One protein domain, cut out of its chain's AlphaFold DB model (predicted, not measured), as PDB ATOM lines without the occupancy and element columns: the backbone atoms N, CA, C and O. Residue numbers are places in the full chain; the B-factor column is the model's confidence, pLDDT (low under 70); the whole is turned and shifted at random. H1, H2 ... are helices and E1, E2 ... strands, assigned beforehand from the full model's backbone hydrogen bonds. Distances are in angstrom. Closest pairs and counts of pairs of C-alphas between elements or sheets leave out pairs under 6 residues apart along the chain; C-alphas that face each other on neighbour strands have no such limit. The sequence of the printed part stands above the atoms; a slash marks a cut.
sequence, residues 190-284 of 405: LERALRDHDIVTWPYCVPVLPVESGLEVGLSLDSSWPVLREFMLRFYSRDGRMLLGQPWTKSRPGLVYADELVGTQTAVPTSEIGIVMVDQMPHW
ATOM      1  N   LEU A 190     159.873 177.073 161.676       74.88
ATOM      2  CA  LEU A 190     158.976 178.224 161.590       74.88
ATOM      3  C   LEU A 190     159.715 179.433 161.019       74.88
ATOM      4  O   LEU A 190     159.256 180.030 160.055       74.88
ATOM      5  N   GLU A 191     160.883 179.776 161.556       72.62
ATOM      6  CA  GLU A 191     161.673 180.891 161.045       72.62
ATOM      7  C   GLU A 191     162.089 180.705 159.587       72.62
ATOM      8  O   GLU A 191     162.105 181.665 158.822       72.62
ATOM      9  N   ARG A 192     162.469 179.479 159.203       76.31
ATOM     10  CA  ARG A 192     162.798 179.159 157.815       76.31
ATOM     11  C   ARG A 192     161.582 179.367 156.925       76.31
ATOM     12  O   ARG A 192     161.701 180.086 155.949       76.31
ATOM     13  N   ALA A 193     160.421 178.838 157.307       76.44
ATOM     14  CA  ALA A 193     159.181 179.029 156.565       76.44
ATOM     15  C   ALA A 193     158.798 180.513 156.456       76.44
ATOM     16  O   ALA A 193     158.433 180.971 155.380       76.44
ATOM     17  N   LEU A 194     158.923 181.283 157.540       74.69
ATOM     18  CA  LEU A 194     158.667 182.724 157.525       74.69
ATOM     19  C   LEU A 194     159.606 183.440 156.545       74.69
ATOM     20  O   LEU A 194     159.138 184.226 155.729       74.69
ATOM     21  N   ARG A 195     160.907 183.121 156.568       72.38
ATOM     22  CA  ARG A 195     161.891 183.668 155.620       72.38
ATOM     23  C   ARG A 195     161.611 183.249 154.175       72.38
ATOM     24  O   ARG A 195     161.620 184.103 153.301       72.38
ATOM     25  N   ASP A 196     161.328 181.972 153.934       77.62
ATOM     26  CA  ASP A 196     161.064 181.413 152.600       77.62
ATOM     27  C   ASP A 196     159.777 181.981 151.968       77.62
ATOM     28  O   ASP A 196     159.612 181.941 150.748       77.62
ATOM     29  N   HIS A 197     158.867 182.514 152.790       72.75
ATOM     30  CA  HIS A 197     157.627 183.168 152.371       72.75
ATOM     31  C   HIS A 197     157.666 184.704 152.464       72.75
ATOM     32  O   HIS A 197     156.613 185.333 152.358       72.75
ATOM     33  N   ASP A 198     158.844 185.309 152.664       67.81
ATOM     34  CA  ASP A 198     159.027 186.763 152.817       67.81
ATOM     35  C   ASP A 198     158.136 187.385 153.920       67.81
ATOM     36  O   ASP A 198     157.682 188.529 153.830       67.81
ATOM     37  N   ILE A 199     157.868 186.625 154.987       64.00
ATOM     38  CA  ILE A 199     157.076 187.062 156.138       64.00
ATOM     39  C   ILE A 199     158.007 187.685 157.178       64.00
ATOM     40  O   ILE A 199     158.852 187.016 157.774       64.00
ATOM     41  N   VAL A 200     157.810 188.977 157.439       60.47
ATOM     42  CA  VAL A 200     158.533 189.716 158.479       60.47
ATOM     43  C   VAL A 200     157.791 189.598 159.809       60.47
ATOM     44  O   VAL A 200     156.588 189.848 159.880       60.47
ATOM     45  N   THR A 201     158.509 189.246 160.876       64.19
ATOM     46  CA  THR A 201     157.984 189.278 162.246       64.19
ATOM     47  C   THR A 201     158.321 190.601 162.914       64.19
ATOM     48  O   THR A 201     159.415 191.140 162.744       64.19
ATOM     49  N   TRP A 202     157.369 191.136 163.679       65.50
ATOM     50  CA  TRP A 202     157.581 192.366 164.427       65.50
ATOM     51  C   TRP A 202     158.020 192.061 165.862       65.50
ATOM     52  O   TRP A 202     157.321 191.315 166.555       65.50
ATOM     53  N   PRO A 203     159.139 192.629 166.339       74.12
ATOM     54  CA  PRO A 203     159.559 192.448 167.717       74.12
ATOM     55  C   PRO A 203     158.630 193.197 168.670       74.12
ATOM     56  O   PRO A 203     158.184 194.316 168.400       74.12
ATOM     57  N   TYR A 204     158.368 192.606 169.831       80.44
ATOM     58  CA  TYR A 204     157.606 193.279 170.876       80.44
ATOM     59  C   TYR A 204     158.555 194.066 171.759       80.44
ATOM     60  O   TYR A 204     159.517 193.526 172.297       80.44
ATOM     61  N   CYS A 205     158.274 195.352 171.909       84.31
ATOM     62  CA  CYS A 205     159.086 196.238 172.721       84.31
ATOM     63  C   CYS A 205     158.456 196.374 174.106       84.31
ATOM     64  O   CYS A 205     157.293 196.761 174.221       84.31
ATOM     65  N   VAL A 206     159.232 196.078 175.145       91.06
ATOM     66  CA  VAL A 206     158.823 196.153 176.549       91.06
ATOM     67  C   VAL A 206     159.599 197.290 177.218       91.06
ATOM     68  O   VAL A 206     160.794 197.140 177.485       91.06
ATOM     69  N   PRO A 207     158.960 198.450 177.454       93.06
ATOM     70  CA  PRO A 207     159.553 199.550 178.205       93.06
ATOM     71  C   PRO A 207     159.938 199.153 179.630       93.06
ATOM     72  O   PRO A 207     159.128 198.584 180.360       93.06
ATOM     73  N   VAL A 208     161.148 199.527 180.044       95.06
ATOM     74  CA  VAL A 208     161.606 199.460 181.435       95.06
ATOM     75  C   VAL A 208     161.351 200.826 182.066       95.06
ATOM     76  O   VAL A 208     162.115 201.777 181.867       95.06
ATOM     77  N   LEU A 209     160.218 200.953 182.759       92.38
ATOM     78  CA  LEU A 209     159.798 202.206 183.385       92.38
ATOM     79  C   LEU A 209     160.580 202.471 184.687       92.38
ATOM     80  O   LEU A 209     160.950 201.525 185.380       92.38
ATOM     81  N   PRO A 210     160.835 203.741 185.061       88.69
ATOM     82  CA  PRO A 210     161.393 204.063 186.371       88.69
ATOM     83  C   PRO A 210     160.413 203.684 187.487       88.69
ATOM     84  O   PRO A 210     159.199 203.818 187.312       88.69
ATOM     85  N   VAL A 211     160.928 203.291 188.654       87.06
ATOM     86  CA  VAL A 211     160.117 202.922 189.832       87.06
ATOM     87  C   VAL A 211     159.168 204.057 190.234       87.06
ATOM     88  O   VAL A 211     158.030 203.818 190.631       87.06
ATOM     89  N   GLU A 212     159.601 205.303 190.058       88.06
ATOM     90  CA  GLU A 212     158.844 206.516 190.367       88.06
ATOM     91  C   GLU A 212     157.581 206.672 189.509       88.06
ATOM     92  O   GLU A 212     156.668 207.402 189.890       88.06
ATOM     93  N   SER A 213     157.504 205.988 188.361       85.25
ATOM     94  CA  SER A 213     156.293 205.975 187.534       85.25
ATOM     95  C   SER A 213     155.138 205.214 188.191       85.25
ATOM     96  O   SER A 213     153.984 205.447 187.836       85.25
ATOM     97  N   GLY A 214     155.434 204.303 189.130       85.50
ATOM     98  CA  GLY A 214     154.449 203.410 189.742       85.50
ATOM     99  C   GLY A 214     153.791 202.441 188.753       85.50
ATOM    100  O   GLY A 214     152.726 201.903 189.054       85.50
ATOM    101  N   LEU A 215     154.385 202.251 187.571       87.81
ATOM    102  CA  LEU A 215     153.871 201.417 186.491       87.81
ATOM    103  C   LEU A 215     154.915 200.382 186.077       87.81
ATOM    104  O   LEU A 215     156.098 200.686 185.972       87.81
ATOM    105  N   GLU A 216     154.445 199.182 185.759       89.12
ATOM    106  CA  GLU A 216     155.255 198.117 185.180       89.12
ATOM    107  C   GLU A 216     154.585 197.635 183.893       89.12
ATOM    108  O   GLU A 216     153.363 197.469 183.837       89.12
ATOM    109  N   VAL A 217     155.379 197.433 182.843       88.38
ATOM    110  CA  VAL A 217     154.886 196.945 181.553       88.38
ATOM    111  C   VAL A 217     155.256 195.478 181.403       88.38
ATOM    112  O   VAL A 217     156.378 195.066 181.697       88.38
ATOM    113  N   GLY A 218     154.303 194.689 180.921       86.31
ATOM    114  CA  GLY A 218     154.509 193.290 180.586       86.31
ATOM    115  C   GLY A 218     153.786 192.909 179.305       86.31
ATOM    116  O   GLY A 218     153.001 193.682 178.753       86.31
ATOM    117  N   LEU A 219     154.057 191.698 178.836       83.12
ATOM    118  CA  LEU A 219     153.422 191.119 177.659       83.12
ATOM    119  C   LEU A 219     152.999 189.672 177.908       83.12
ATOM    120  O   LEU A 219     153.607 188.950 178.703       83.12
ATOM    121  N   SER A 220     151.957 189.247 177.193       80.38
ATOM    122  CA  SER A 220     151.589 187.836 177.086       80.38
ATOM    123  C   SER A 220     152.185 187.257 175.809       80.38
ATOM    124  O   SER A 220     151.966 187.780 174.720       80.38
ATOM    125  N   LEU A 221     152.930 186.163 175.961       79.44
ATOM    126  CA  LEU A 221     153.521 185.388 174.860       79.44
ATOM    127  C   LEU A 221     152.755 184.074 174.600       79.44
ATOM    128  O   LEU A 221     153.036 183.358 173.641       79.44
ATOM    129  N   ASP A 222     151.783 183.748 175.459       79.38
ATOM    130  CA  ASP A 222     151.148 182.421 175.501       79.38
ATOM    131  C   ASP A 222     150.008 182.245 174.506       79.38
ATOM    132  O   ASP A 222     149.576 181.121 174.268       79.38
ATOM    133  N   SER A 223     149.519 183.340 173.922       73.50
ATOM    134  CA  SER A 223     148.482 183.292 172.888       73.50
ATOM    135  C   SER A 223     149.038 183.035 171.481       73.50
ATOM    136  O   SER A 223     148.261 182.940 170.532       73.50
ATOM    137  N   SER A 224     150.363 182.906 171.327       70.06
ATOM    138  CA  SER A 224     150.999 182.571 170.047       70.06
ATOM    139  C   SER A 224     150.600 181.168 169.558       70.06
ATOM    140  O   SER A 224     150.415 180.248 170.357       70.06
ATOM    141  N   TRP A 225     150.464 181.000 168.236       65.81
ATOM    142  CA  TRP A 225     150.250 179.691 167.610       65.81
ATOM    143  C   TRP A 225     151.220 179.449 166.446       65.81
ATOM    144  O   TRP A 225     151.182 180.208 165.473       65.81
ATOM    145  N   PRO A 226     152.052 178.393 166.498       69.19
ATOM    146  CA  PRO A 226     152.255 177.502 167.650       69.19
ATOM    147  C   PRO A 226     152.741 178.272 168.891       69.19
ATOM    148  O   PRO A 226     153.262 179.378 168.762       69.19
ATOM    149  N   VAL A 227     152.563 177.696 170.089       72.56
ATOM    150  CA  VAL A 227     153.069 178.308 171.330       72.56
ATOM    151  C   VAL A 227     154.588 178.378 171.250       72.56
ATOM    152  O   VAL A 227     155.263 177.345 171.263       72.56
ATOM    153  N   LEU A 228     155.122 179.594 171.188       77.44
ATOM    154  CA  LEU A 228     156.560 179.824 171.192       77.44
ATOM    155  C   LEU A 228     157.068 179.992 172.618       77.44
ATOM    156  O   LEU A 228     156.435 180.616 173.471       77.44
ATOM    157  N   ARG A 229     158.233 179.402 172.879       82.94
ATOM    158  CA  ARG A 229     158.906 179.475 174.180       82.94
ATOM    159  C   ARG A 229     160.330 179.972 174.078       82.94
ATOM    160  O   ARG A 229     160.869 180.412 175.082       82.94
ATOM    161  N   GLU A 230     160.931 179.871 172.907       85.56
ATOM    162  CA  GLU A 230     162.290 180.310 172.637       85.56
ATOM    163  C   GLU A 230     162.215 181.633 171.889       85.56
ATOM    164  O   GLU A 230     161.467 181.759 170.921       85.56
ATOM    165  N   PHE A 231     162.959 182.614 172.385       86.38
ATOM    166  CA  PHE A 231     162.997 183.965 171.850       86.38
ATOM    167  C   PHE A 231     164.430 184.495 171.910       86.38
ATOM    168  O   PHE A 231     165.272 183.997 172.666       86.38
ATOM    169  N   MET A 232     164.695 185.566 171.170       88.38
ATOM    170  CA  MET A 232     165.891 186.384 171.343       88.38
ATOM    171  C   MET A 232     165.500 187.670 172.074       88.38
ATOM    172  O   MET A 232     164.623 188.404 171.620       88.38
ATOM    173  N   LEU A 233     166.147 187.943 173.208       93.44
ATOM    174  CA  LEU A 233     166.022 189.216 173.911       93.44
ATOM    175  C   LEU A 233     167.123 190.157 173.444       93.44
ATOM    176  O   LEU A 233     168.297 189.786 173.449       93.44
ATOM    177  N   ARG A 234     166.760 191.394 173.102       93.69
ATOM    178  CA  ARG A 234     167.717 192.486 172.892       93.69
ATOM    179  C   ARG A 234     167.450 193.605 173.881       93.69
ATOM    180  O   ARG A 234     166.335 194.108 173.979       93.69
ATOM    181  N   PHE A 235     168.485 194.003 174.600       96.19
ATOM    182  CA  PHE A 235     168.433 195.065 175.593       96.19
ATOM    183  C   PHE A 235     168.966 196.348 174.978       96.19
ATOM    184  O   PHE A 235     170.066 196.361 174.421       96.19
ATOM    185  N   TYR A 236     168.202 197.423 175.114       95.69
ATOM    186  CA  TYR A 236     168.566 198.755 174.653       95.69
ATOM    187  C   TYR A 236     168.630 199.704 175.836       95.69
ATOM    188  O   TYR A 236     167.845 199.599 176.781       95.69
ATOM    189  N   SER A 237     169.578 200.630 175.793       95.88
ATOM    190  CA  SER A 237     169.713 201.671 176.799       95.88
ATOM    191  C   SER A 237     168.584 202.690 176.725       95.88
ATOM    192  O   SER A 237     167.836 202.766 175.751       95.88
ATOM    193  N   ARG A 238     168.490 203.540 177.750       94.00
ATOM    194  CA  ARG A 238     167.536 204.662 177.793       94.00
ATOM    195  C   ARG A 238     167.662 205.648 176.624       94.00
ATOM    196  O   ARG A 238     166.710 206.369 176.346       94.00
ATOM    197  N   ASP A 239     168.812 205.696 175.956       92.94
ATOM    198  CA  ASP A 239     169.063 206.526 174.773       92.94
ATOM    199  C   ASP A 239     168.984 205.759 173.439       92.94
ATOM    200  O   ASP A 239     169.221 206.368 172.396       92.94
ATOM    201  N   GLY A 240     168.611 204.472 173.458       91.56
ATOM    202  CA  GLY A 240     168.338 203.671 172.259       91.56
ATOM    203  C   GLY A 240     169.534 202.889 171.707       91.56
ATOM    204  O   GLY A 240     169.448 202.304 170.630       91.56
ATOM    205  N   ARG A 241     170.665 202.836 172.422       92.88
ATOM    206  CA  ARG A 241     171.837 202.043 172.022       92.88
ATOM    207  C   ARG A 241     171.651 200.582 172.424       92.88
ATOM    208  O   ARG A 241     171.339 200.283 173.573       92.88
ATOM    209  N   MET A 242     171.913 199.654 171.505       93.94
ATOM    210  CA  MET A 242     171.923 198.226 171.829       93.94
ATOM    211  C   MET A 242     173.033 197.912 172.848       93.94
ATOM    212  O   MET A 242     174.192 198.290 172.660       93.94
ATOM    213  N   LEU A 243     172.669 197.228 173.932       96.56
ATOM    214  CA  LEU A 243     173.551 196.867 175.044       96.56
ATOM    215  C   LEU A 243     173.944 195.389 175.008       96.56
ATOM    216  O   LEU A 243     175.110 195.054 175.195       96.56
ATOM    217  N   LEU A 244     172.966 194.511 174.780       96.62
ATOM    218  CA  LEU A 244     173.131 193.061 174.845       96.62
ATOM    219  C   LEU A 244     172.078 192.370 173.972       96.62
ATOM    220  O   LEU A 244     170.953 192.851 173.862       96.62
ATOM    221  N   GLY A 245     172.429 191.225 173.391       95.00
ATOM    222  CA  GLY A 245     171.479 190.275 172.814       95.00
ATOM    223  C   GLY A 245     171.724 188.884 173.391       95.00
ATOM    224  O   GLY A 245     172.882 188.480 173.504       95.00
ATOM    225  N   GLN A 246     170.670 188.164 173.772       94.81
ATOM    226  CA  GLN A 246     170.796 186.800 174.287       94.81
ATOM    227  C   GLN A 246     169.553 185.943 174.012       94.81
ATOM    228  O   GLN A 246     168.434 186.465 174.019       94.81
ATOM    229  N   PRO A 247     169.718 184.624 173.815       92.81
ATOM    230  CA  PRO A 247     168.584 183.716 173.768       92.81
ATOM    231  C   PRO A 247     167.903 183.652 175.136       92.81
ATOM    232  O   PRO A 247     168.552 183.700 176.182       92.81
ATOM    233  N   TRP A 248     166.588 183.493 175.126       92.69
ATOM    234  CA  TRP A 248     165.788 183.321 176.325       92.69
ATOM    235  C   TRP A 248     164.693 182.296 176.084       92.69
ATOM    236  O   TRP A 248     164.029 182.291 175.047       92.69
ATOM    237  N   THR A 249     164.489 181.436 177.079       90.19
ATOM    238  CA  THR A 249     163.400 180.468 177.075       90.19
ATOM    239  C   THR A 249     162.397 180.838 178.151       90.19
ATOM    240  O   THR A 249     162.714 180.834 179.342       90.19
ATOM    241  N   LYS A 250     161.154 181.085 177.744       89.56
ATOM    242  CA  LYS A 250     160.040 181.270 178.663       89.56
ATOM    243  C   LYS A 250     159.800 179.978 179.449       89.56
ATOM    244  O   LYS A 250     159.392 178.936 178.914       89.56
ATOM    245  N   SER A 251     160.080 180.046 180.745       87.56
ATOM    246  CA  SER A 251     160.067 178.891 181.647       87.56
ATOM    247  C   SER A 251     158.672 178.563 182.176       87.56
ATOM    248  O   SER A 251     158.362 177.388 182.362       87.56
ATOM    249  N   ARG A 252     157.821 179.579 182.362       88.44
ATOM    250  CA  ARG A 252     156.483 179.467 182.960       88.44
ATOM    251  C   ARG A 252     155.414 180.180 182.120       88.44
ATOM    252  O   ARG A 252     155.741 181.189 181.493       88.44
ATOM    253  N   PRO A 253     154.157 179.713 182.115       85.94
ATOM    254  CA  PRO A 253     153.047 180.462 181.534       85.94
ATOM    255  C   PRO A 253     152.745 181.724 182.350       85.94
ATOM    256  O   PRO A 253     153.050 181.812 183.542       85.94
ATOM    257  N   GLY A 254     152.115 182.692 181.702       84.69
ATOM    258  CA  GLY A 254     151.639 183.943 182.270       84.69
ATOM    259  C   GLY A 254     152.224 185.176 181.600       84.69
ATOM    260  O   GLY A 254     153.014 185.101 180.653       84.69
ATOM    261  N   LEU A 255     151.835 186.332 182.127       84.75
ATOM    262  CA  LEU A 255     152.473 187.602 181.804       84.75
ATOM    263  C   LEU A 255     153.938 187.583 182.246       84.75
ATOM    264  O   LEU A 255     154.264 187.097 183.334       84.75
ATOM    265  N   VAL A 256     154.790 188.143 181.396       89.25
ATOM    266  CA  VAL A 256     156.200 188.388 181.693       89.25
ATOM    267  C   VAL A 256     156.393 189.890 181.721       89.25
ATOM    268  O   VAL A 256     156.026 190.581 180.768       89.25
ATOM    269  N   TYR A 257     156.916 190.388 182.832       92.06
ATOM    270  CA  TYR A 257     157.110 191.815 183.042       92.06
ATOM    271  C   TYR A 257     158.558 192.228 182.788       92.06
ATOM    272  O   TYR A 257     159.461 191.387 182.743       92.06
ATOM    273  N   ALA A 258     158.767 193.531 182.605       93.62
ATOM    274  CA  ALA A 258     160.071 194.123 182.343       93.62
ATOM    275  C   ALA A 258     161.146 193.666 183.345       93.62
ATOM    276  O   ALA A 258     162.232 193.275 182.918       93.62
ATOM    277  N   ASP A 259     160.836 193.626 184.646       93.56
ATOM    278  CA  ASP A 259     161.805 193.244 185.680       93.56
ATOM    279  C   ASP A 259     162.247 191.780 185.556       93.56
ATOM    280  O   ASP A 259     163.428 191.465 185.716       93.56
ATOM    281  N   GLU A 260     161.325 190.881 185.195       93.81
ATOM    282  CA  GLU A 260     161.646 189.473 184.947       93.81
ATOM    283  C   GLU A 260     162.571 189.325 183.738       93.81
ATOM    284  O   GLU A 260     163.551 188.587 183.812       93.81
ATOM    285  N   LEU A 261     162.305 190.055 182.649       94.88
ATOM    286  CA  LEU A 261     163.153 190.039 181.454       94.88
ATOM    287  C   LEU A 261     164.543 190.602 181.738       94.88
ATOM    288  O   LEU A 261     165.543 190.016 181.326       94.88
ATOM    289  N   VAL A 262     164.628 191.718 182.458       95.62
ATOM    290  CA  VAL A 262     165.909 192.322 182.836       95.62
ATOM    291  C   VAL A 262     166.703 191.402 183.765       95.62
ATOM    292  O   VAL A 262     167.919 191.290 183.608       95.62
ATOM    293  N   GLY A 263     166.029 190.692 184.672       95.00
ATOM    294  CA  GLY A 263     166.637 189.719 185.581       95.00
ATOM    295  C   GLY A 263     167.247 188.489 184.900       95.00
ATOM    296  O   GLY A 263     167.953 187.720 185.548       95.00
ATOM    297  N   THR A 264     167.025 188.297 183.594       95.38
ATOM    298  CA  THR A 264     167.625 187.192 182.823       95.38
ATOM    299  C   THR A 264     169.104 187.398 182.492       95.38
ATOM    300  O   THR A 264     169.729 186.505 181.920       95.38
ATOM    301  N   GLN A 265     169.678 188.558 182.815       94.88
ATOM    302  CA  GLN A 265     171.075 188.892 182.539       94.88
ATOM    303  C   GLN A 265     171.723 189.631 183.719       94.88
ATOM    304  O   GLN A 265     171.039 190.242 184.534       94.88
ATOM    305  N   THR A 266     173.055 189.598 183.791       94.69
ATOM    306  CA  THR A 266     173.852 190.303 184.820       94.69
ATOM    307  C   THR A 266     174.983 191.159 184.242       94.69
ATOM    308  O   THR A 266     175.741 191.771 184.991       94.69
ATOM    309  N   ALA A 267     175.122 191.196 182.914       95.75
ATOM    310  CA  ALA A 267     176.215 191.876 182.223       95.75
ATOM    311  C   ALA A 267     176.016 193.399 182.133       95.75
ATOM    312  O   ALA A 267     176.986 194.143 182.009       95.75
ATOM    313  N   VAL A 268     174.765 193.854 182.187       95.94
ATOM    314  CA  VAL A 268     174.352 195.247 182.020       95.94
ATOM    315  C   VAL A 268     173.623 195.706 183.285       95.94
ATOM    316  O   VAL A 268     172.677 195.033 183.712       95.94
ATOM    317  N   PRO A 269     174.000 196.851 183.883       95.25
ATOM    318  CA  PRO A 269     173.254 197.423 184.998       95.25
ATOM    319  C   PRO A 269     171.798 197.708 184.609       95.25
ATOM    320  O   PRO A 269     171.535 198.412 183.636       95.25
ATOM    321  N   THR A 270     170.837 197.219 185.396       92.81
ATOM    322  CA  THR A 270     169.392 197.423 185.162       92.81
ATOM    323  C   THR A 270     169.017 198.895 184.982       92.81
ATOM    324  O   THR A 270     168.150 199.217 184.177       92.81
ATOM    325  N   SER A 271     169.701 199.804 185.683       92.62
ATOM    326  CA  SER A 271     169.477 201.248 185.576       92.62
ATOM    327  C   SER A 271     169.771 201.819 184.185       92.62
ATOM    328  O   SER A 271     169.204 202.855 183.836       92.62
ATOM    329  N   GLU A 272     170.618 201.168 183.385       95.31
ATOM    330  CA  GLU A 272     170.954 201.603 182.027       95.31
ATOM    331  C   GLU A 272     169.908 201.182 180.993       95.31
ATOM    332  O   GLU A 272     169.774 201.843 179.963       95.31
ATOM    333  N   ILE A 273     169.157 200.114 181.264       96.69
ATOM    334  CA  ILE A 273     168.223 199.508 180.316       96.69
ATOM    335  C   ILE A 273     166.957 200.367 180.228       96.69
ATOM    336  O   ILE A 273     166.347 200.715 181.237       96.69
ATOM    337  N   GLY A 274     166.577 200.730 179.003       95.19
ATOM    338  CA  GLY A 274     165.342 201.444 178.689       95.19
ATOM    339  C   GLY A 274     164.290 200.551 178.037       95.19
ATOM    340  O   GLY A 274     163.107 200.686 178.331       95.19
ATOM    341  N   ILE A 275     164.691 199.621 177.171       93.81
ATOM    342  CA  ILE A 275     163.769 198.710 176.477       93.81
ATOM    343  C   ILE A 275     164.349 197.302 176.438       93.81
ATOM    344  O   ILE A 275     165.545 197.117 176.205       93.81
ATOM    345  N   VAL A 276     163.472 196.312 176.592       94.25
ATOM    346  CA  VAL A 276     163.731 194.932 176.176       94.25
ATOM    347  C   VAL A 276     162.896 194.626 174.937       94.25
ATOM    348  O   VAL A 276     161.670 194.699 174.974       94.25
ATOM    349  N   MET A 277     163.548 194.294 173.828       89.75
ATOM    350  CA  MET A 277     162.884 193.765 172.640       89.75
ATOM    351  C   MET A 277     162.832 192.244 172.717       89.75
ATOM    352  O   MET A 277     163.851 191.600 172.969       89.75
ATOM    353  N   VAL A 278     161.647 191.688 172.488       87.62
ATOM    354  CA  VAL A 278     161.399 190.252 172.367       87.62
ATOM    355  C   VAL A 278     161.188 189.945 170.888       87.62
ATOM    356  O   VAL A 278     160.127 190.229 170.325       87.62
ATOM    357  N   ASP A 279     162.224 189.408 170.252       80.44
ATOM    358  CA  ASP A 279     162.195 189.010 168.845       80.44
ATOM    359  C   ASP A 279     161.507 187.647 168.670       80.44
ATOM    360  O   ASP A 279     161.249 186.934 169.638       80.44
ATOM    361  N   GLN A 280     161.270 187.255 167.414       68.62
ATOM    362  CA  GLN A 280     160.733 185.944 167.014       68.62
ATOM    363  C   GLN A 280     159.281 185.678 167.434       68.62
ATOM    364  O   GLN A 280     158.763 184.600 167.156       68.62
ATOM    365  N   MET A 281     158.576 186.657 168.013       67.06
ATOM    366  CA  MET A 281     157.128 186.548 168.165       67.06
ATOM    367  C   MET A 281     156.428 186.894 166.838       67.06
ATOM    368  O   MET A 281     156.595 188.003 166.325       67.06
ATOM    369  N   PRO A 282     155.620 185.987 166.262       57.31
ATOM    370  CA  PRO A 282     154.855 186.285 165.066       57.31
ATOM    371  C   PRO A 282     153.671 187.190 165.431       57.31
ATOM    372  O   PRO A 282     152.579 186.712 165.733       57.31
ATOM    373  N   HIS A 283     153.867 188.511 165.400       51.97
ATOM    374  CA  HIS A 283     152.741 189.425 165.217       51.97
ATOM    375  C   HIS A 283     152.398 189.428 163.729       51.97
ATOM    376  O   HIS A 283     153.093 190.044 162.922       51.97
ATOM    377  N   TRP A 284     151.333 188.726 163.350       47.94
ATOM    378  CA  TRP A 284     150.851 188.696 161.972       47.94
ATOM    379  C   TRP A 284     150.199 190.037 161.641       47.94
ATOM    380  O   TRP A 284     148.993 190.221 161.790       47.94
TER     381      TRP A 284
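This is residues 190 to 284 of the 405 residues of an uncharacterized protein of Acidobacteria bacterium (UniProt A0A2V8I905). A strongly twisted sheet of four strands, E1, E6, E3 and E4, has the short helix H2 packed on one face, with the small two-strand ribbon E2 and E5 beside H2. Helix H1 lies off by itself at one end of the long axis, and the loop around residue 212 makes the other end. The printed part has 95 residues, with two named helices and six named strands in the order H1 E1 E2 E3 E4 E5 H2 E6; both sheets are antiparallel. The class is mixed, with under half of the residues in named elements; the whole is compact, radius of gyration of the C-alphas 13.8 A, and spans 43 by 27 by 21 A.

Start at H1, residues 190 to 196, which is not on the four-strand sheet. Edge strand E1, residues 204 to 207, is antiparallel to E6, residues 273 to 278; look for N 206 and O 276, 2.8 A. E2, residues 218 to 220, is antiparallel to E5, residues 255 to 257, with N 219 and O 256 at 3.0 A. E3, residues 230 to 237, and E4, residues 242 to 249, form a hairpin, with N 233 and O 246 at 2.8 A. E3 also neighbours E6, antiparallel, with N 234 and O 277 at 2.9 A. H2, residues 258 to 262, is on this sheet at a height of 8.0 A, only just over E6, on which 3 of its 5 C-alphas fall; their closest C-alphas, Ala 258 and Val 276, are 7.2 A apart. In H1 and H2 every O i to N i+4 pair is within hydrogen-bond range.

Find C-alpha 190 at (158.976, 178.224, 161.590), where H1 begins. E3 runs 23.0 A, E4 20.4 A and E6 14.0 A, ending at C-alpha 278, (161.399, 190.252, 172.367).

The farthest C-alphas, Asp 196 and Glu 212, are 45.4 A apart. The printed part has no cut and no long link. Confidence is under 70 at residues 198 to 202, 225 to 226 and 280 to 284.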